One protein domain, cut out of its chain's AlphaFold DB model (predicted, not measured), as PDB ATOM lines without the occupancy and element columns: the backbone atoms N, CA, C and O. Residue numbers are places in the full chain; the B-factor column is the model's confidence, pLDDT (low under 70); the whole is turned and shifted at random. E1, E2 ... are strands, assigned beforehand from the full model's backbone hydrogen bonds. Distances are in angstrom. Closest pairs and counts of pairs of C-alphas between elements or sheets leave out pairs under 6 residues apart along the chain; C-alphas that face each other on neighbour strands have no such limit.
ATOM      1  N   VAL A 373      43.024   0.094  10.303       63.28
ATOM      2  CA  VAL A 373      43.627  -1.073   9.631       63.28
ATOM      3  C   VAL A 373      43.593  -0.839   8.121       63.28
ATOM      4  O   VAL A 373      42.527  -0.664   7.530       63.28
ATOM      5  N   ILE A 374      44.770  -0.811   7.493       63.91
ATOM      6  CA  ILE A 374      44.948  -0.417   6.090       63.91
ATOM      7  C   ILE A 374      45.718  -1.524   5.359       63.91
ATOM      8  O   ILE A 374      46.876  -1.786   5.668       63.91
ATOM      9  N   ALA A 375      45.071  -2.167   4.386       70.88
ATOM     10  CA  ALA A 375      45.650  -3.201   3.530       70.88
ATOM     11  C   ALA A 375      45.734  -2.687   2.084       70.88
ATOM     12  O   ALA A 375      44.717  -2.390   1.450       70.88
ATOM     13  N   VAL A 376      46.958  -2.546   1.571       66.06
ATOM     14  CA  VAL A 376      47.251  -1.856   0.306       66.06
ATOM     15  C   VAL A 376      48.263  -2.646  -0.521       66.06
ATOM     16  O   VAL A 376      49.225  -3.187   0.014       66.06
ATOM     17  N   GLY A 377      48.054  -2.693  -1.837       64.38
ATOM     18  CA  GLY A 377      48.912  -3.398  -2.789       64.38
ATOM     19  C   GLY A 377      48.839  -2.773  -4.180       64.38
ATOM     20  O   GLY A 377      47.902  -2.042  -4.497       64.38
ATOM     21  N   LYS A 378      49.841  -3.024  -5.026       69.44
ATOM     22  CA  LYS A 378      49.911  -2.405  -6.361       69.44
ATOM     23  C   LYS A 378      48.900  -2.999  -7.348       69.44
ATOM     24  O   LYS A 378      48.249  -2.256  -8.076       69.44
ATOM     25  N   GLU A 379      48.778  -4.325  -7.349       69.56
ATOM     26  CA  GLU A 379      48.005  -5.088  -8.342       69.56
ATOM     27  C   GLU A 379      46.815  -5.821  -7.715       69.56
ATOM     28  O   GLU A 379      45.702  -5.750  -8.228       69.56
ATOM     29  N   LEU A 380      47.039  -6.485  -6.577       67.44
ATOM     30  CA  LEU A 380      46.032  -7.255  -5.858       67.44
ATOM     31  C   LEU A 380      46.175  -7.032  -4.350       67.44
ATOM     32  O   LEU A 380      47.283  -7.037  -3.816       67.44
ATOM     33  N   VAL A 381      45.037  -6.900  -3.671       68.56
ATOM     34  CA  VAL A 381      44.908  -7.106  -2.227       68.56
ATOM     35  C   VAL A 381      43.751  -8.071  -2.029       68.56
ATOM     36  O   VAL A 381      42.656  -7.828  -2.534       68.56
ATOM     37  N   GLN A 382      43.995  -9.171  -1.327       70.88
ATOM     38  CA  GLN A 382      43.007 -10.217  -1.094       70.88
ATOM     39  C   GLN A 382      43.038 -10.619   0.378       70.88
ATOM     40  O   GLN A 382      44.096 -10.923   0.920       70.88
ATOM     41  N   VAL A 383      41.860 -10.669   0.996       72.31
ATOM     42  CA  VAL A 383      41.631 -11.382   2.254       72.31
ATOM     43  C   VAL A 383      40.828 -12.627   1.896       72.31
ATOM     44  O   VAL A 383      39.816 -12.529   1.204       72.31
ATOM     45  N   SER A 384      41.302 -13.797   2.313       67.81
ATOM     46  CA  SER A 384      40.692 -15.092   2.006       67.81
ATOM     47  C   SER A 384      40.691 -15.961   3.255       67.81
ATOM     48  O   SER A 384      41.650 -15.929   4.023       67.81
ATOM     49  N   ALA A 385      39.627 -16.730   3.461       67.50
ATOM     50  CA  ALA A 385      39.501 -17.668   4.567       67.50
ATOM     51  C   ALA A 385      38.550 -18.805   4.176       67.50
ATOM     52  O   ALA A 385      37.576 -18.576   3.464       67.50
ATOM     53  N   GLU A 386      38.801 -20.013   4.681       60.97
ATOM     54  CA  GLU A 386      37.977 -21.202   4.403       60.97
ATOM     55  C   GLU A 386      36.544 -21.077   4.957       60.97
ATOM     56  O   GLU A 386      35.604 -21.621   4.387       60.97
ATOM     57  N   LYS A 387      36.375 -20.360   6.079       74.56
ATOM     58  CA  LYS A 387      35.089 -20.233   6.791       74.56
ATOM     59  C   LYS A 387      34.605 -18.791   6.880       74.56
ATOM     60  O   LYS A 387      33.563 -18.460   6.330       74.56
ATOM     61  N   ASN A 388      35.357 -17.941   7.578       65.56
ATOM     62  CA  ASN A 388      34.988 -16.551   7.828       65.56
ATOM     63  C   ASN A 388      36.194 -15.643   7.596       65.56
ATOM     64  O   ASN A 388      37.241 -15.848   8.209       65.56
ATOM     65  N   ALA A 389      36.029 -14.622   6.758       68.06
ATOM     66  CA  ALA A 389      36.972 -13.520   6.631       68.06
ATOM     67  C   ALA A 389      36.411 -12.301   7.373       68.06
ATOM     68  O   ALA A 389      35.286 -11.876   7.105       68.06
ATOM     69  N   TYR A 390      37.195 -11.730   8.286       72.38
ATOM     70  CA  TYR A 390      36.842 -10.510   9.008       72.38
ATOM     71  C   TYR A 390      37.838  -9.412   8.649       72.38
ATOM     72  O   TYR A 390      39.047  -9.622   8.711       72.38
ATOM     73  N   PHE A 391      37.329  -8.237   8.288       73.81
ATOM     74  CA  PHE A 391      38.139  -7.054   8.031       73.81
ATOM     75  C   PHE A 391      37.476  -5.856   8.716       73.81
ATOM     76  O   PHE A 391      36.327  -5.532   8.418       73.81
ATOM     77  N   ALA A 392      38.160  -5.257   9.691       68.44
ATOM     78  CA  ALA A 392      37.620  -4.219  10.566       68.44
ATOM     79  C   ALA A 392      38.746  -3.343  11.143       68.44
ATOM     80  O   ALA A 392      39.909  -3.740  11.154       68.44
ATOM     81  N   GLY A 393      38.382  -2.163  11.643       70.25
ATOM     82  CA  GLY A 393      39.249  -1.195  12.318       70.25
ATOM     83  C   GLY A 393      38.388  -0.297  13.210       70.25
ATOM     84  O   GLY A 393      37.169  -0.275  13.029       70.25
ATOM     85  N   GLY A 394      38.990   0.388  14.188       71.38
ATOM     86  CA  GLY A 394      38.243   1.169  15.186       71.38
ATOM     87  C   GLY A 394      37.475   2.351  14.585       71.38
ATOM     88  O   GLY A 394      36.250   2.408  14.679       71.38
ATOM     89  N   ASP A 395      38.190   3.251  13.908       80.00
ATOM     90  CA  ASP A 395      37.622   4.395  13.188       80.00
ATOM     91  C   ASP A 395      37.416   4.090  11.698       80.00
ATOM     92  O   ASP A 395      36.391   4.455  11.107       80.00
ATOM     93  N   VAL A 396      38.423   3.451  11.082       80.62
ATOM     94  CA  VAL A 396      38.527   3.230   9.631       80.62
ATOM     95  C   VAL A 396      39.139   1.862   9.316       80.62
ATOM     96  O   VAL A 396      40.130   1.447   9.916       80.62
ATOM     97  N   ALA A 397      38.604   1.191   8.298       82.81
ATOM     98  CA  ALA A 397      39.245   0.052   7.648       82.81
ATOM     99  C   ALA A 397      39.292   0.253   6.126       82.81
ATOM    100  O   ALA A 397      38.271   0.563   5.504       82.81
ATOM    101  N   TRP A 398      40.465   0.062   5.520       82.94
ATOM    102  CA  TRP A 398      40.682   0.219   4.077       82.94
ATOM    103  C   TRP A 398      41.293  -1.031   3.449       82.94
ATOM    104  O   TRP A 398      42.353  -1.483   3.876       82.94
ATOM    105  N   ILE A 399      40.681  -1.525   2.373       85.94
ATOM    106  CA  ILE A 399      41.264  -2.544   1.496       85.94
ATOM    107  C   ILE A 399      41.186  -2.074   0.043       85.94
ATOM    108  O   ILE A 399      40.107  -1.762  -0.458       85.94
ATOM    109  N   GLY A 400      42.316  -2.004  -0.657       84.00
ATOM    110  CA  GLY A 400      42.321  -1.519  -2.037       84.00
ATOM    111  C   GLY A 400      43.703  -1.334  -2.641       84.00
ATOM    112  O   GLY A 400      44.726  -1.488  -1.980       84.00
ATOM    113  N   THR A 401      43.723  -0.995  -3.924       81.62
ATOM    114  CA  THR A 401      44.949  -0.918  -4.733       81.62
ATOM    115  C   THR A 401      45.481   0.512  -4.886       81.62
ATOM    116  O   THR A 401      44.715   1.473  -4.813       81.62
ATOM    117  N   THR A 402      46.795   0.678  -5.091       71.50
ATOM    118  CA  THR A 402      47.445   2.010  -5.149       71.50
ATOM    119  C   THR A 402      47.260   2.766  -6.467       71.50
ATOM    120  O   THR A 402      47.391   3.990  -6.492       71.50
ATOM    121  N   ALA A 403      47.003   2.071  -7.579       59.88
ATOM    122  CA  ALA A 403      47.101   2.652  -8.918       59.88
ATOM    123  C   ALA A 403      45.824   3.387  -9.375       59.88
ATOM    124  O   ALA A 403      44.705   2.911  -9.186       59.88
ATOM    125  N   GLY A 404      46.004   4.520 -10.072       56.78
ATOM    126  CA  GLY A 404      44.978   5.516 -10.440       56.78
ATOM    127  C   GLY A 404      43.854   5.102 -11.407       56.78
ATOM    128  O   GLY A 404      43.250   5.971 -12.040       56.78
ATOM    129  N   SER A 405      43.540   3.812 -11.496       57.97
ATOM    130  CA  SER A 405      42.424   3.218 -12.253       57.97
ATOM    131  C   SER A 405      41.635   2.179 -11.451       57.97
ATOM    132  O   SER A 405      40.573   1.754 -11.900       57.97
ATOM    133  N   ALA A 406      42.160   1.738 -10.309       74.50
ATOM    134  CA  ALA A 406      41.759   0.494  -9.671       74.50
ATOM    135  C   ALA A 406      40.849   0.720  -8.449       74.50
ATOM    136  O   ALA A 406      40.566   1.859  -8.063       74.50
ATOM    137  N   TRP A 407      40.297  -0.365  -7.906       83.31
ATOM    138  CA  TRP A 407      39.211  -0.313  -6.924       83.31
ATOM    139  C   TRP A 407      39.704  -0.440  -5.477       83.31
ATOM    140  O   TRP A 407      40.750  -1.035  -5.195       83.31
ATOM    141  N   GLY A 408      38.906   0.104  -4.560       88.62
ATOM    142  CA  GLY A 408      39.055  -0.073  -3.120       88.62
ATOM    143  C   GLY A 408      37.714  -0.036  -2.387       88.62
ATOM    144  O   GLY A 408      36.682   0.342  -2.950       88.62
ATOM    145  N   MET A 409      37.757  -0.421  -1.114       89.06
ATOM    146  CA  MET A 409      36.675  -0.333  -0.144       89.06
ATOM    147  C   MET A 409      37.174   0.380   1.116       89.06
ATOM    148  O   MET A 409      38.154  -0.030   1.734       89.06
ATOM    149  N   HIS A 410      36.453   1.428   1.504       89.31
ATOM    150  CA  HIS A 410      36.660   2.229   2.704       89.31
ATOM    151  C   HIS A 410      35.465   2.046   3.641       89.31
ATOM    152  O   HIS A 410      34.340   2.395   3.281       89.31
ATOM    153  N   MET A 411      35.694   1.554   4.852       88.62
ATOM    154  CA  MET A 411      34.671   1.385   5.884       88.62
ATOM    155  C   MET A 411      34.975   2.329   7.043       88.62
ATOM    156  O   MET A 411      36.108   2.364   7.512       88.62
ATOM    157  N   ALA A 412      33.988   3.100   7.488       88.06
ATOM    158  CA  ALA A 412      34.115   4.003   8.631       88.06
ATOM    159  C   ALA A 412      32.765   4.186   9.340       88.06
ATOM    160  O   ALA A 412      31.720   3.781   8.829       88.06
ATOM    161  N   SER A 413      32.759   4.883  10.478       86.44
ATOM    162  CA  SER A 413      31.544   5.211  11.252       86.44
ATOM    163  C   SER A 413      30.441   5.943  10.459       86.44
ATOM    164  O   SER A 413      29.263   5.890  10.824       86.44
ATOM    165  N   SER A 414      30.806   6.609   9.358       87.62
ATOM    166  CA  SER A 414      29.877   7.272   8.431       87.62
ATOM    167  C   SER A 414      29.211   6.331   7.418       87.62
ATOM    168  O   SER A 414      28.186   6.706   6.853       87.62
ATOM    169  N   GLY A 415      29.753   5.130   7.195       89.56
ATOM    170  CA  GLY A 415      29.282   4.176   6.195       89.56
ATOM    171  C   GLY A 415      30.411   3.468   5.439       89.56
ATOM    172  O   GLY A 415      31.598   3.629   5.733       89.56
ATOM    173  N   ILE A 416      30.023   2.692   4.429       90.88
ATOM    174  CA  ILE A 416      30.924   1.973   3.521       90.88
ATOM    175  C   ILE A 416      30.964   2.712   2.182       90.88
ATOM    176  O   ILE A 416      29.926   3.111   1.658       90.88
ATOM    177  N   LYS A 417      32.152   2.870   1.600       92.88
ATOM    178  CA  LYS A 417      32.350   3.355   0.230       92.88
ATOM    179  C   LYS A 417      33.156   2.337  -0.565       92.88
ATOM    180  O   LYS A 417      34.204   1.904  -0.104       92.88
ATOM    181  N   ILE A 418      32.693   1.992  -1.757       92.44
ATOM    182  CA  ILE A 418      33.367   1.092  -2.703       92.44
ATOM    183  C   ILE A 418      33.489   1.846  -4.021       92.44
ATOM    184  O   ILE A 418      32.510   2.430  -4.472       92.44
ATOM    185  N   GLY A 419      34.654   1.882  -4.654       90.38
ATOM    186  CA  GLY A 419      34.817   2.695  -5.858       90.38
ATOM    187  C   GLY A 419      36.246   2.784  -6.354       90.38
ATOM    188  O   GLY A 419      37.124   2.056  -5.890       90.38
ATOM    189  N   LYS A 420      36.477   3.720  -7.276       88.94
ATOM    190  CA  LYS A 420      37.824   4.056  -7.740       88.94
ATOM    191  C   LYS A 420      38.652   4.595  -6.568       88.94
ATOM    192  O   LYS A 420      38.276   5.599  -5.962       88.94
ATOM    193  N   ALA A 421      39.779   3.950  -6.284       86.88
ATOM    194  CA  ALA A 421      40.718   4.379  -5.262       86.88
ATOM    195  C   ALA A 421      41.452   5.665  -5.680       86.88
ATOM    196  O   ALA A 421      41.811   5.864  -6.844       86.88
ATOM    197  N   THR A 422      41.681   6.541  -4.707       83.88
ATOM    198  CA  THR A 422      42.418   7.802  -4.834       83.88
ATOM    199  C   THR A 422      43.342   7.963  -3.637       83.88
ATOM    200  O   THR A 422      42.941   7.644  -2.520       83.88
ATOM    201  N   SER A 423      44.558   8.467  -3.862       73.69
ATOM    202  CA  SER A 423      45.547   8.734  -2.802       73.69
ATOM    203  C   SER A 423      45.940   7.509  -1.954       73.69
ATOM    204  O   SER A 423      46.419   7.655  -0.831       73.69
ATOM    205  N   ALA A 424      45.742   6.298  -2.491       67.50
ATOM    206  CA  ALA A 424      46.059   5.028  -1.837       67.50
ATOM    207  C   ALA A 424      47.559   4.669  -1.882       67.50
ATOM    208  O   ALA A 424      48.002   3.806  -1.133       67.50
ATOM    209  N   ASP A 425      48.351   5.367  -2.704       66.19
ATOM    210  CA  ASP A 425      49.822   5.407  -2.648       66.19
ATOM    211  C   ASP A 425      50.345   5.884  -1.282       66.19
ATOM    212  O   ASP A 425      51.434   5.508  -0.852       66.19
ATOM    213  N   LYS A 426      49.542   6.683  -0.575       65.25
ATOM    214  CA  LYS A 426      49.810   7.194   0.768       65.25
ATOM    215  C   LYS A 426      48.791   6.576   1.716       65.25
ATOM    216  O   LYS A 426      47.679   7.080   1.835       65.25
ATOM    217  N   MET A 427      49.175   5.489   2.387       60.56
ATOM    218  CA  MET A 427      48.282   4.625   3.185       60.56
ATOM    219  C   MET A 427      47.242   5.389   4.031       60.56
ATOM    220  O   MET A 427      46.055   5.085   3.955       60.56
ATOM    221  N   MET A 428      47.662   6.427   4.766       66.44
ATOM    222  CA  MET A 428      46.794   7.223   5.655       66.44
ATOM    223  C   MET A 428      45.803   8.167   4.944       66.44
ATOM    224  O   MET A 428      44.932   8.729   5.600       66.44
ATOM    225  N   SER A 429      45.931   8.377   3.632       73.25
ATOM    226  CA  SER A 429      45.037   9.227   2.825       73.25
ATOM    227  C   SER A 429      44.230   8.450   1.783       73.25
ATOM    228  O   SER A 429      43.642   9.059   0.888       73.25
ATOM    229  N   ALA A 430      44.203   7.119   1.873       78.75
ATOM    230  CA  ALA A 430      43.467   6.275   0.945       78.75
ATOM    231  C   ALA A 430      41.958   6.581   0.991       78.75
ATOM    232  O   ALA A 430      41.307   6.482   2.031       78.75
ATOM    233  N   ALA A 431      41.397   6.971  -0.153       84.25
ATOM    234  CA  ALA A 431      40.019   7.429  -0.279       84.25
ATOM    235  C   ALA A 431      39.343   6.868  -1.539       84.25
ATOM    236  O   ALA A 431      39.996   6.333  -2.436       84.25
ATOM    237  N   ILE A 432      38.019   7.008  -1.612       89.75
ATOM    238  CA  ILE A 432      37.216   6.656  -2.788       89.75
ATOM    239  C   ILE A 432      36.795   7.929  -3.529       89.75
ATOM    240  O   ILE A 432      36.248   8.849  -2.914       89.75
ATOM    241  N   ALA A 433      36.990   7.952  -4.849       88.44
ATOM    242  CA  ALA A 433      36.580   9.049  -5.721       88.44
ATOM    243  C   ALA A 433      35.064   9.313  -5.645       88.44
ATOM    244  O   ALA A 433      34.249   8.405  -5.826       88.44
ATOM    245  N   ALA A 434      34.667  10.570  -5.430       85.56
ATOM    246  CA  ALA A 434      33.259  10.939  -5.259       85.56
ATOM    247  C   ALA A 434      32.393  10.702  -6.517       85.56
ATOM    248  O   ALA A 434      31.186  10.494  -6.393       85.56
ATOM    249  N   ASP A 435      32.999  10.715  -7.707       85.62
ATOM    250  CA  ASP A 435      32.339  10.560  -9.009       85.62
ATOM    251  C   ASP A 435      32.244   9.101  -9.490       85.62
ATOM    252  O   ASP A 435      31.570   8.831 -10.476       85.62
ATOM    253  N   ARG A 436      32.918   8.140  -8.842       88.06
ATOM    254  CA  ARG A 436      32.934   6.721  -9.257       88.06
ATOM    255  C   ARG A 436      32.877   5.813  -8.040       88.06
ATOM    256  O   ARG A 436      33.861   5.157  -7.693       88.06
ATOM    257  N   SER A 437      31.730   5.831  -7.366       91.75
ATOM    258  CA  SER A 437      31.554   5.177  -6.072       91.75
ATOM    259  C   SER A 437      30.156   4.620  -5.834       91.75
ATOM    260  O   SER A 437      29.160   5.088  -6.374       91.75
ATOM    261  N   ILE A 438      30.103   3.625  -4.962       91.56
ATOM    262  CA  ILE A 438      28.927   3.129  -4.266       91.56
ATOM    263  C   ILE A 438      29.127   3.526  -2.806       91.56
ATOM    264  O   ILE A 438      30.115   3.128  -2.194       91.56
ATOM    265  N   THR A 439      28.226   4.327  -2.249       92.62
ATOM    266  CA  THR A 439      28.201   4.682  -0.825       92.62
ATOM    267  C   THR A 439      27.003   4.010  -0.164       92.62
ATOM    268  O   THR A 439      25.902   4.046  -0.707       92.62
ATOM    269  N   ILE A 440      27.222   3.408   1.001       91.75
ATOM    270  CA  ILE A 440      26.211   2.757   1.834       91.75
ATOM    271  C   ILE A 440      26.273   3.427   3.205       91.75
ATOM    272  O   ILE A 440      27.260   3.267   3.925       91.75
ATOM    273  N   ASP A 441      25.250   4.198   3.562       91.62
ATOM    274  CA  ASP A 441      25.205   4.961   4.810       91.62
ATOM    275  C   ASP A 441      23.818   4.904   5.483       91.62
ATOM    276  O   ASP A 441      22.933   4.135   5.102       91.62
ATOM    277  N   LYS A 442      23.612   5.720   6.525       88.50
ATOM    278  CA  LYS A 442      22.336   5.796   7.263       88.50
ATOM    279  C   LYS A 442      21.167   6.364   6.436       88.50
ATOM    280  O   LYS A 442      20.021   6.234   6.870       88.50
ATOM    281  N   LYS A 443      21.431   7.014   5.298       86.50
ATOM    282  CA  LYS A 443      20.428   7.577   4.377       86.50
ATOM    283  C   LYS A 443      20.013   6.543   3.330       86.50
ATOM    284  O   LYS A 443      18.826   6.458   3.010       86.50
ATOM    285  N   GLY A 444      20.954   5.716   2.869       86.44
ATOM    286  CA  GLY A 444      20.672   4.563   2.018       86.44
ATOM    287  C   GLY A 444      21.856   4.139   1.153       86.44
ATOM    288  O   GLY A 444      23.003   4.157   1.597       86.44
ATOM    289  N   PHE A 445      21.564   3.754  -0.091       87.12
ATOM    290  CA  PHE A 445      22.569   3.410  -1.099       87.12
ATOM    291  C   PHE A 445      22.660   4.524  -2.139       87.12
ATOM    292  O   PHE A 445      21.644   4.928  -2.699       87.12
ATOM    293  N   LEU A 446      23.868   4.988  -2.435       89.06
ATOM    294  CA  LEU A 446      24.146   5.986  -3.463       89.06
ATOM    295  C   LEU A 446      25.162   5.423  -4.455       89.06
ATOM    296  O   LEU A 446      26.314   5.193  -4.099       89.06
ATOM    297  N   PHE A 447      24.747   5.247  -5.703       87.56
ATOM    298  CA  PHE A 447      25.593   4.835  -6.818       87.56
ATOM    299  C   PHE A 447      25.919   6.076  -7.651       87.56
ATOM    300  O   PHE A 447      25.005   6.757  -8.116       87.56
ATOM    301  N   LYS A 448      27.203   6.383  -7.844       89.25
ATOM    302  CA  LYS A 448      27.697   7.511  -8.641       89.25
ATOM    303  C   LYS A 448      28.641   7.055  -9.741       89.25
ATOM    304  O   LYS A 448      29.599   6.324  -9.491       89.25
ATOM    305  N   SER A 449      28.362   7.539 -10.946       86.81
ATOM    306  CA  SER A 449      29.268   7.558 -12.089       86.81
ATOM    307  C   SER A 449      29.599   9.013 -12.447       86.81
ATOM    308  O   SER A 449      28.963   9.950 -11.959       86.81
ATOM    309  N   ALA A 450      30.570   9.210 -13.343       84.19
ATOM    310  CA  ALA A 450      31.037  10.542 -13.733       84.19
ATOM    311  C   ALA A 450      29.950  11.440 -14.369       84.19
ATOM    312  O   ALA A 450      30.162  12.639 -14.521       84.19
ATOM    313  N   SER A 451      28.801  10.873 -14.754       86.31
ATOM    314  CA  SER A 451      27.698  11.570 -15.428       86.31
ATOM    315  C   SER A 451      26.302  11.195 -14.906       86.31
ATOM    316  O   SER A 451      25.297  11.586 -15.506       86.31
ATOM    317  N   SER A 452      26.191  10.400 -13.837       84.56
ATOM    318  CA  SER A 452      24.897   9.925 -13.322       84.56
ATOM    319  C   SER A 452      24.955   9.567 -11.839       84.56
ATOM    320  O   SER A 452      25.974   9.094 -11.339       84.56
ATOM    321  N   GLU A 453      23.829   9.715 -11.144       88.31
ATOM    322  CA  GLU A 453      23.645   9.222  -9.779       88.31
ATOM    323  C   GLU A 453      22.312   8.476  -9.615       88.31
ATOM    324  O   GLU A 453      21.300   8.820 -10.226       88.31
ATOM    325  N   MET A 454      22.311   7.455  -8.763       81.62
ATOM    326  CA  MET A 454      21.120   6.740  -8.313       81.62
ATOM    327  C   MET A 454      21.155   6.640  -6.790       81.62
ATOM    328  O   MET A 454      22.098   6.084  -6.230       81.62
ATOM    329  N   THR A 455      20.114   7.133  -6.128       85.12
ATOM    330  CA  THR A 455      19.940   7.048  -4.675       85.12
ATOM    331  C   THR A 455      18.763   6.133  -4.359       85.12
ATOM    332  O   THR A 455      17.656   6.355  -4.848       85.12
ATOM    333  N   ILE A 456      18.987   5.119  -3.527       80.75
ATOM    334  CA  ILE A 456      17.959   4.243  -2.959       80.75
ATOM    335  C   ILE A 456      17.815   4.609  -1.483       80.75
ATOM    336  O   ILE A 456      18.681   4.289  -0.670       80.75
ATOM    337  N   GLU A 457      16.713   5.268  -1.144       83.44
ATOM    338  CA  GLU A 457      16.337   5.645   0.218       83.44
ATOM    339  C   GLU A 457      15.163   4.779   0.704       83.44
ATOM    340  O   GLU A 457      14.456   4.157  -0.089       83.44
ATOM    341  N   LYS A 458      14.870   4.787   2.014       76.50
ATOM    342  CA  LYS A 458      13.791   3.971   2.621       76.50
ATOM    343  C   LYS A 458      12.396   4.120   1.988       76.50
ATOM    344  O   LYS A 458      11.548   3.267   2.228       76.50
ATOM    345  N   LYS A 459      12.123   5.217   1.274       78.19
ATOM    346  CA  LYS A 459      10.796   5.538   0.711       78.19
ATOM    347  C   LYS A 459      10.805   5.856  -0.788       78.19
ATOM    348  O   LYS A 459       9.733   6.067  -1.348       78.19
ATOM    349  N   ALA A 460      11.972   5.933  -1.427       77.56
ATOM    350  CA  ALA A 460      12.091   6.386  -2.808       77.56
ATOM    351  C   ALA A 460      13.374   5.871  -3.467       77.56
ATOM    352  O   ALA A 460      14.409   5.730  -2.820       77.56
ATOM    353  N   ILE A 461      13.305   5.670  -4.782       74.12
ATOM    354  CA  ILE A 461      14.477   5.542  -5.646       74.12
ATOM    355  C   ILE A 461      14.518   6.799  -6.511       74.12
ATOM    356  O   ILE A 461      13.565   7.081  -7.237       74.12
ATOM    357  N   LYS A 462      15.610   7.557  -6.428       79.38
ATOM    358  CA  LYS A 462      15.866   8.740  -7.252       79.38
ATOM    359  C   LYS A 462      16.976   8.415  -8.245       79.38
ATOM    360  O   LYS A 462      18.030   7.941  -7.840       79.38
ATOM    361  N   VAL A 463      16.760   8.701  -9.525       78.56
ATOM    362  CA  VAL A 463      17.783   8.579 -10.574       78.56
ATOM    363  C   VAL A 463      17.974   9.948 -11.217       78.56
ATOM    364  O   VAL A 463      17.009  10.540 -11.694       78.56
ATOM    365  N   THR A 464      19.211  10.442 -11.237       79.81
ATOM    366  CA  THR A 464      19.605  11.682 -11.914       79.81
ATOM    367  C   THR A 464      20.599  11.322 -13.023       79.81
ATOM    368  O   THR A 464      21.706  10.864 -12.750       79.81
ATOM    369  N   SER A 465      20.208  11.500 -14.284       78.62
ATOM    370  CA  SER A 465      21.030  11.203 -15.467       78.62
ATOM    371  C   SER A 465      20.558  12.049 -16.650       78.62
ATOM    372  O   SER A 465      19.382  12.402 -16.714       78.62
ATOM    373  N   GLY A 466      21.441  12.318 -17.619       74.75
ATOM    374  CA  GLY A 466      21.061  12.931 -18.901       74.75
ATOM    375  C   GLY A 466      20.105  12.067 -19.739       74.75
ATOM    376  O   GLY A 466      19.401  12.589 -20.597       74.75
ATOM    377  N   SER A 467      20.037  10.757 -19.480       75.56
ATOM    378  CA  SER A 467      18.939   9.898 -19.943       75.56
ATOM    379  C   SER A 467      18.722   8.713 -18.995       75.56
ATOM    380  O   SER A 467      19.679   8.146 -18.464       75.56
ATOM    381  N   VAL A 468      17.464   8.325 -18.783       69.31
ATOM    382  CA  VAL A 468      17.093   7.143 -17.992       69.31
ATOM    383  C   VAL A 468      16.389   6.157 -18.914       69.31
ATOM    384  O   VAL A 468      15.308   6.449 -19.419       69.31
ATOM    385  N   LYS A 469      17.000   4.991 -19.140       69.44
ATOM    386  CA  LYS A 469      16.385   3.876 -19.871       69.44
ATOM    387  C   LYS A 469      16.003   2.785 -18.880       69.44
ATOM    388  O   LYS A 469      16.869   2.240 -18.199       69.44
ATOM    389  N   LEU A 470      14.712   2.473 -18.800       69.25
ATOM    390  CA  LEU A 470      14.203   1.372 -17.988       69.25
ATOM    391  C   LEU A 470      14.092   0.130 -18.873       69.25
ATOM    392  O   LEU A 470      13.236   0.067 -19.748       69.25
ATOM    393  N   HIS A 471      14.966  -0.848 -18.648       65.06
ATOM    394  CA  HIS A 471      14.892  -2.156 -19.292       65.06
ATOM    395  C   HIS A 471      14.369  -3.179 -18.283       65.06
ATOM    396  O   HIS A 471      15.001  -3.405 -17.251       65.06
ATOM    397  N   ALA A 472      13.248  -3.824 -18.595       65.62
ATOM    398  CA  ALA A 472      12.757  -4.984 -17.861       65.62
ATOM    399  C   ALA A 472      12.707  -6.201 -18.791       65.62
ATOM    400  O   ALA A 472      12.423  -6.072 -19.977       65.62
ATOM    401  N   LYS A 473      13.009  -7.387 -18.248       61.56
ATOM    402  CA  LYS A 473      12.875  -8.670 -18.968       61.56
ATOM    403  C   LYS A 473      11.431  -9.185 -19.016       61.56
ATOM    404  O   LYS A 473      11.157 -10.153 -19.713       61.56
ATOM    405  N   SER A 474      10.544  -8.569 -18.244       61.72
ATOM    406  CA  SER A 474       9.102  -8.786 -18.234       61.72
ATOM    407  C   SER A 474       8.418  -7.441 -18.450       61.72
ATOM    408  O   SER A 474       8.894  -6.425 -17.944       61.72
ATOM    409  N   ASP A 475       7.281  -7.427 -19.143       60.88
ATOM    410  CA  ASP A 475       6.582  -6.197 -19.556       60.88
ATOM    411  C   ASP A 475       5.954  -5.397 -18.396       60.88
ATOM    412  O   ASP A 475       5.092  -4.554 -18.624       60.88
ATOM    413  N   ASP A 476       6.312  -5.684 -17.143       66.19
ATOM    414  CA  ASP A 476       5.667  -5.173 -15.932       66.19
ATOM    415  C   ASP A 476       6.585  -4.231 -15.138       66.19
ATOM    416  O   ASP A 476       6.834  -4.402 -13.943       66.19
ATOM    417  N   VAL A 477       7.090  -3.195 -15.815       67.69
ATOM    418  CA  VAL A 477       7.652  -2.020 -15.135       67.69
ATOM    419  C   VAL A 477       6.509  -1.316 -14.407       67.69
ATOM    420  O   VAL A 477       5.549  -0.885 -15.043       67.69
ATOM    421  N   ARG A 478       6.601  -1.156 -13.082       67.69
ATOM    422  CA  ARG A 478       5.612  -0.397 -12.298       67.69
ATOM    423  C   ARG A 478       6.246   0.769 -11.555       67.69
ATOM    424  O   ARG A 478       7.247   0.602 -10.866       67.69
ATOM    425  N   VAL A 479       5.612   1.937 -11.630       67.75
ATOM    426  CA  VAL A 479       5.985   3.147 -10.883       67.75
ATOM    427  C   VAL A 479       4.775   3.590 -10.064       67.75
ATOM    428  O   VAL A 479       3.686   3.788 -10.599       67.75
ATOM    429  N   GLY A 480       4.931   3.675  -8.739       66.31
ATOM    430  CA  GLY A 480       3.816   3.980  -7.829       66.31
ATOM    431  C   GLY A 480       2.659   2.970  -7.908       66.31
ATOM    432  O   GLY A 480       1.499   3.352  -7.792       66.31
ATOM    433  N   GLY A 481       2.959   1.697  -8.192       66.62
ATOM    434  CA  GLY A 481       1.966   0.631  -8.381       66.62
ATOM    435  C   GLY A 481       1.265   0.620  -9.748       66.62
ATOM    436  O   GLY A 481       0.636  -0.381 -10.087       66.62
ATOM    437  N   LYS A 482       1.409   1.674 -10.563       62.84
ATOM    438  CA  LYS A 482       0.871   1.738 -11.930       62.84
ATOM    439  C   LYS A 482       1.852   1.122 -12.922       62.84
ATOM    440  O   LYS A 482       3.042   1.428 -12.869       62.84
ATOM    441  N   LYS A 483       1.348   0.290 -13.838       70.06
ATOM    442  CA  LYS A 483       2.125  -0.241 -14.964       70.06
ATOM    443  C   LYS A 483       2.547   0.909 -15.883       70.06
ATOM    444  O   LYS A 483       1.707   1.707 -16.293       70.06
ATOM    445  N   VAL A 484       3.836   0.987 -16.188       67.19
ATOM    446  CA  VAL A 484       4.401   1.886 -17.193       67.19
ATOM    447  C   VAL A 484       4.397   1.128 -18.510       67.19
ATOM    448  O   VAL A 484       5.127   0.151 -18.668       67.19
TER     449      VAL A 484
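AT A GLANCE: This is residues 373 to 484 of the 489 residues of an uncharacterized protein of Minicystis rosea (UniProt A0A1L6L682). Eight strands stand side by side in one long, twisted sheet, a single wall with no named helix on it; E4 and E5 bend, and the hairpin end they form, with residues 420 to 422 and 431 to 433, folds back over one face of E3. Residues 384 to 390 of the long loop between E1 and E2 stick out from the wall, and a tail, residues 466 to 484, follows E8. The printed part has 112 residues and eight named strands, E1 to E8, which lie in the sheet in chain order; the sheet is mixed, E1 and E2 being parallel and the rest a meander from E2 to E8, each strand the antiparallel neighbour of the one before. The class is all strand, with 53 of the 112 residues in named strands. The whole is loose, with a radius of gyration of the C-alphas of 17.4 A and spans of 49 by 33 by 26 A.

HOW THE PARTS SIT: E1, residues 373 to 377, is an edge strand, parallel to E2, residues 396 to 401, at 4 degrees, with N 375 and O 398 2.8 A apart. E2 forms a hairpin with E3, residues 407 to 412, at 178 degrees; N 409 and O 399 are 2.8 A apart. E3 and E4, residues 415 to 422, form a hairpin at 147 degrees, with N 410 to O 417 at 2.8 A. E4 bends by 84 degrees at residue 419, and E5, residues 431 to 440, bends by 112 degrees at residue 435. They form a hairpin, with N 422 to O 431 at 2.8 A and N 438 to O 418 at 2.7 A. The closest C-alphas of E3 and E5, those of His 410 and Ala 431, are 6.9 A apart. E5 and E6, residues 444 to 449, are antiparallel in a hairpin, with N 439 to O 446 at 2.8 A. E6 and E7, residues 452 to 457, form a hairpin at 174 degrees, with N 447 to O 454 at 2.8 A. E7 and the edge strand E8, residues 460 to 465, form a hairpin at 176 degrees, with N 455 to O 462 at 2.8 A. E1 and E8 are apart.

IN THESE COORDINATES: E1 begins at C-alpha 373, (43.627, -1.073, 9.631), and is 13.7 A long. E2 is 16.3 A, E3 16.9 A, E4 17.5 A, E5 14.7 A, E6 16.8 A and E7 16.6 A. E5 begins at C-alpha 431, (40.019, 7.429, -0.279). E8, 16.2 A, ends at C-alpha 465, (21.030, 11.203, -15.467).

THE WHOLE: The two C-alphas farthest apart, those of Lys 426 and Lys 482, are 50.9 A apart. The printed part has no cut. The link from E1 to E2, 18 residues, is long. Residues 478 to 479 pair antiparallel with residues 482 to 483. The mean pLDDT of the printed part is 77.0; 38 residues are under 70, among them residues 376 to 381, 424 to 428 and 468 to 482.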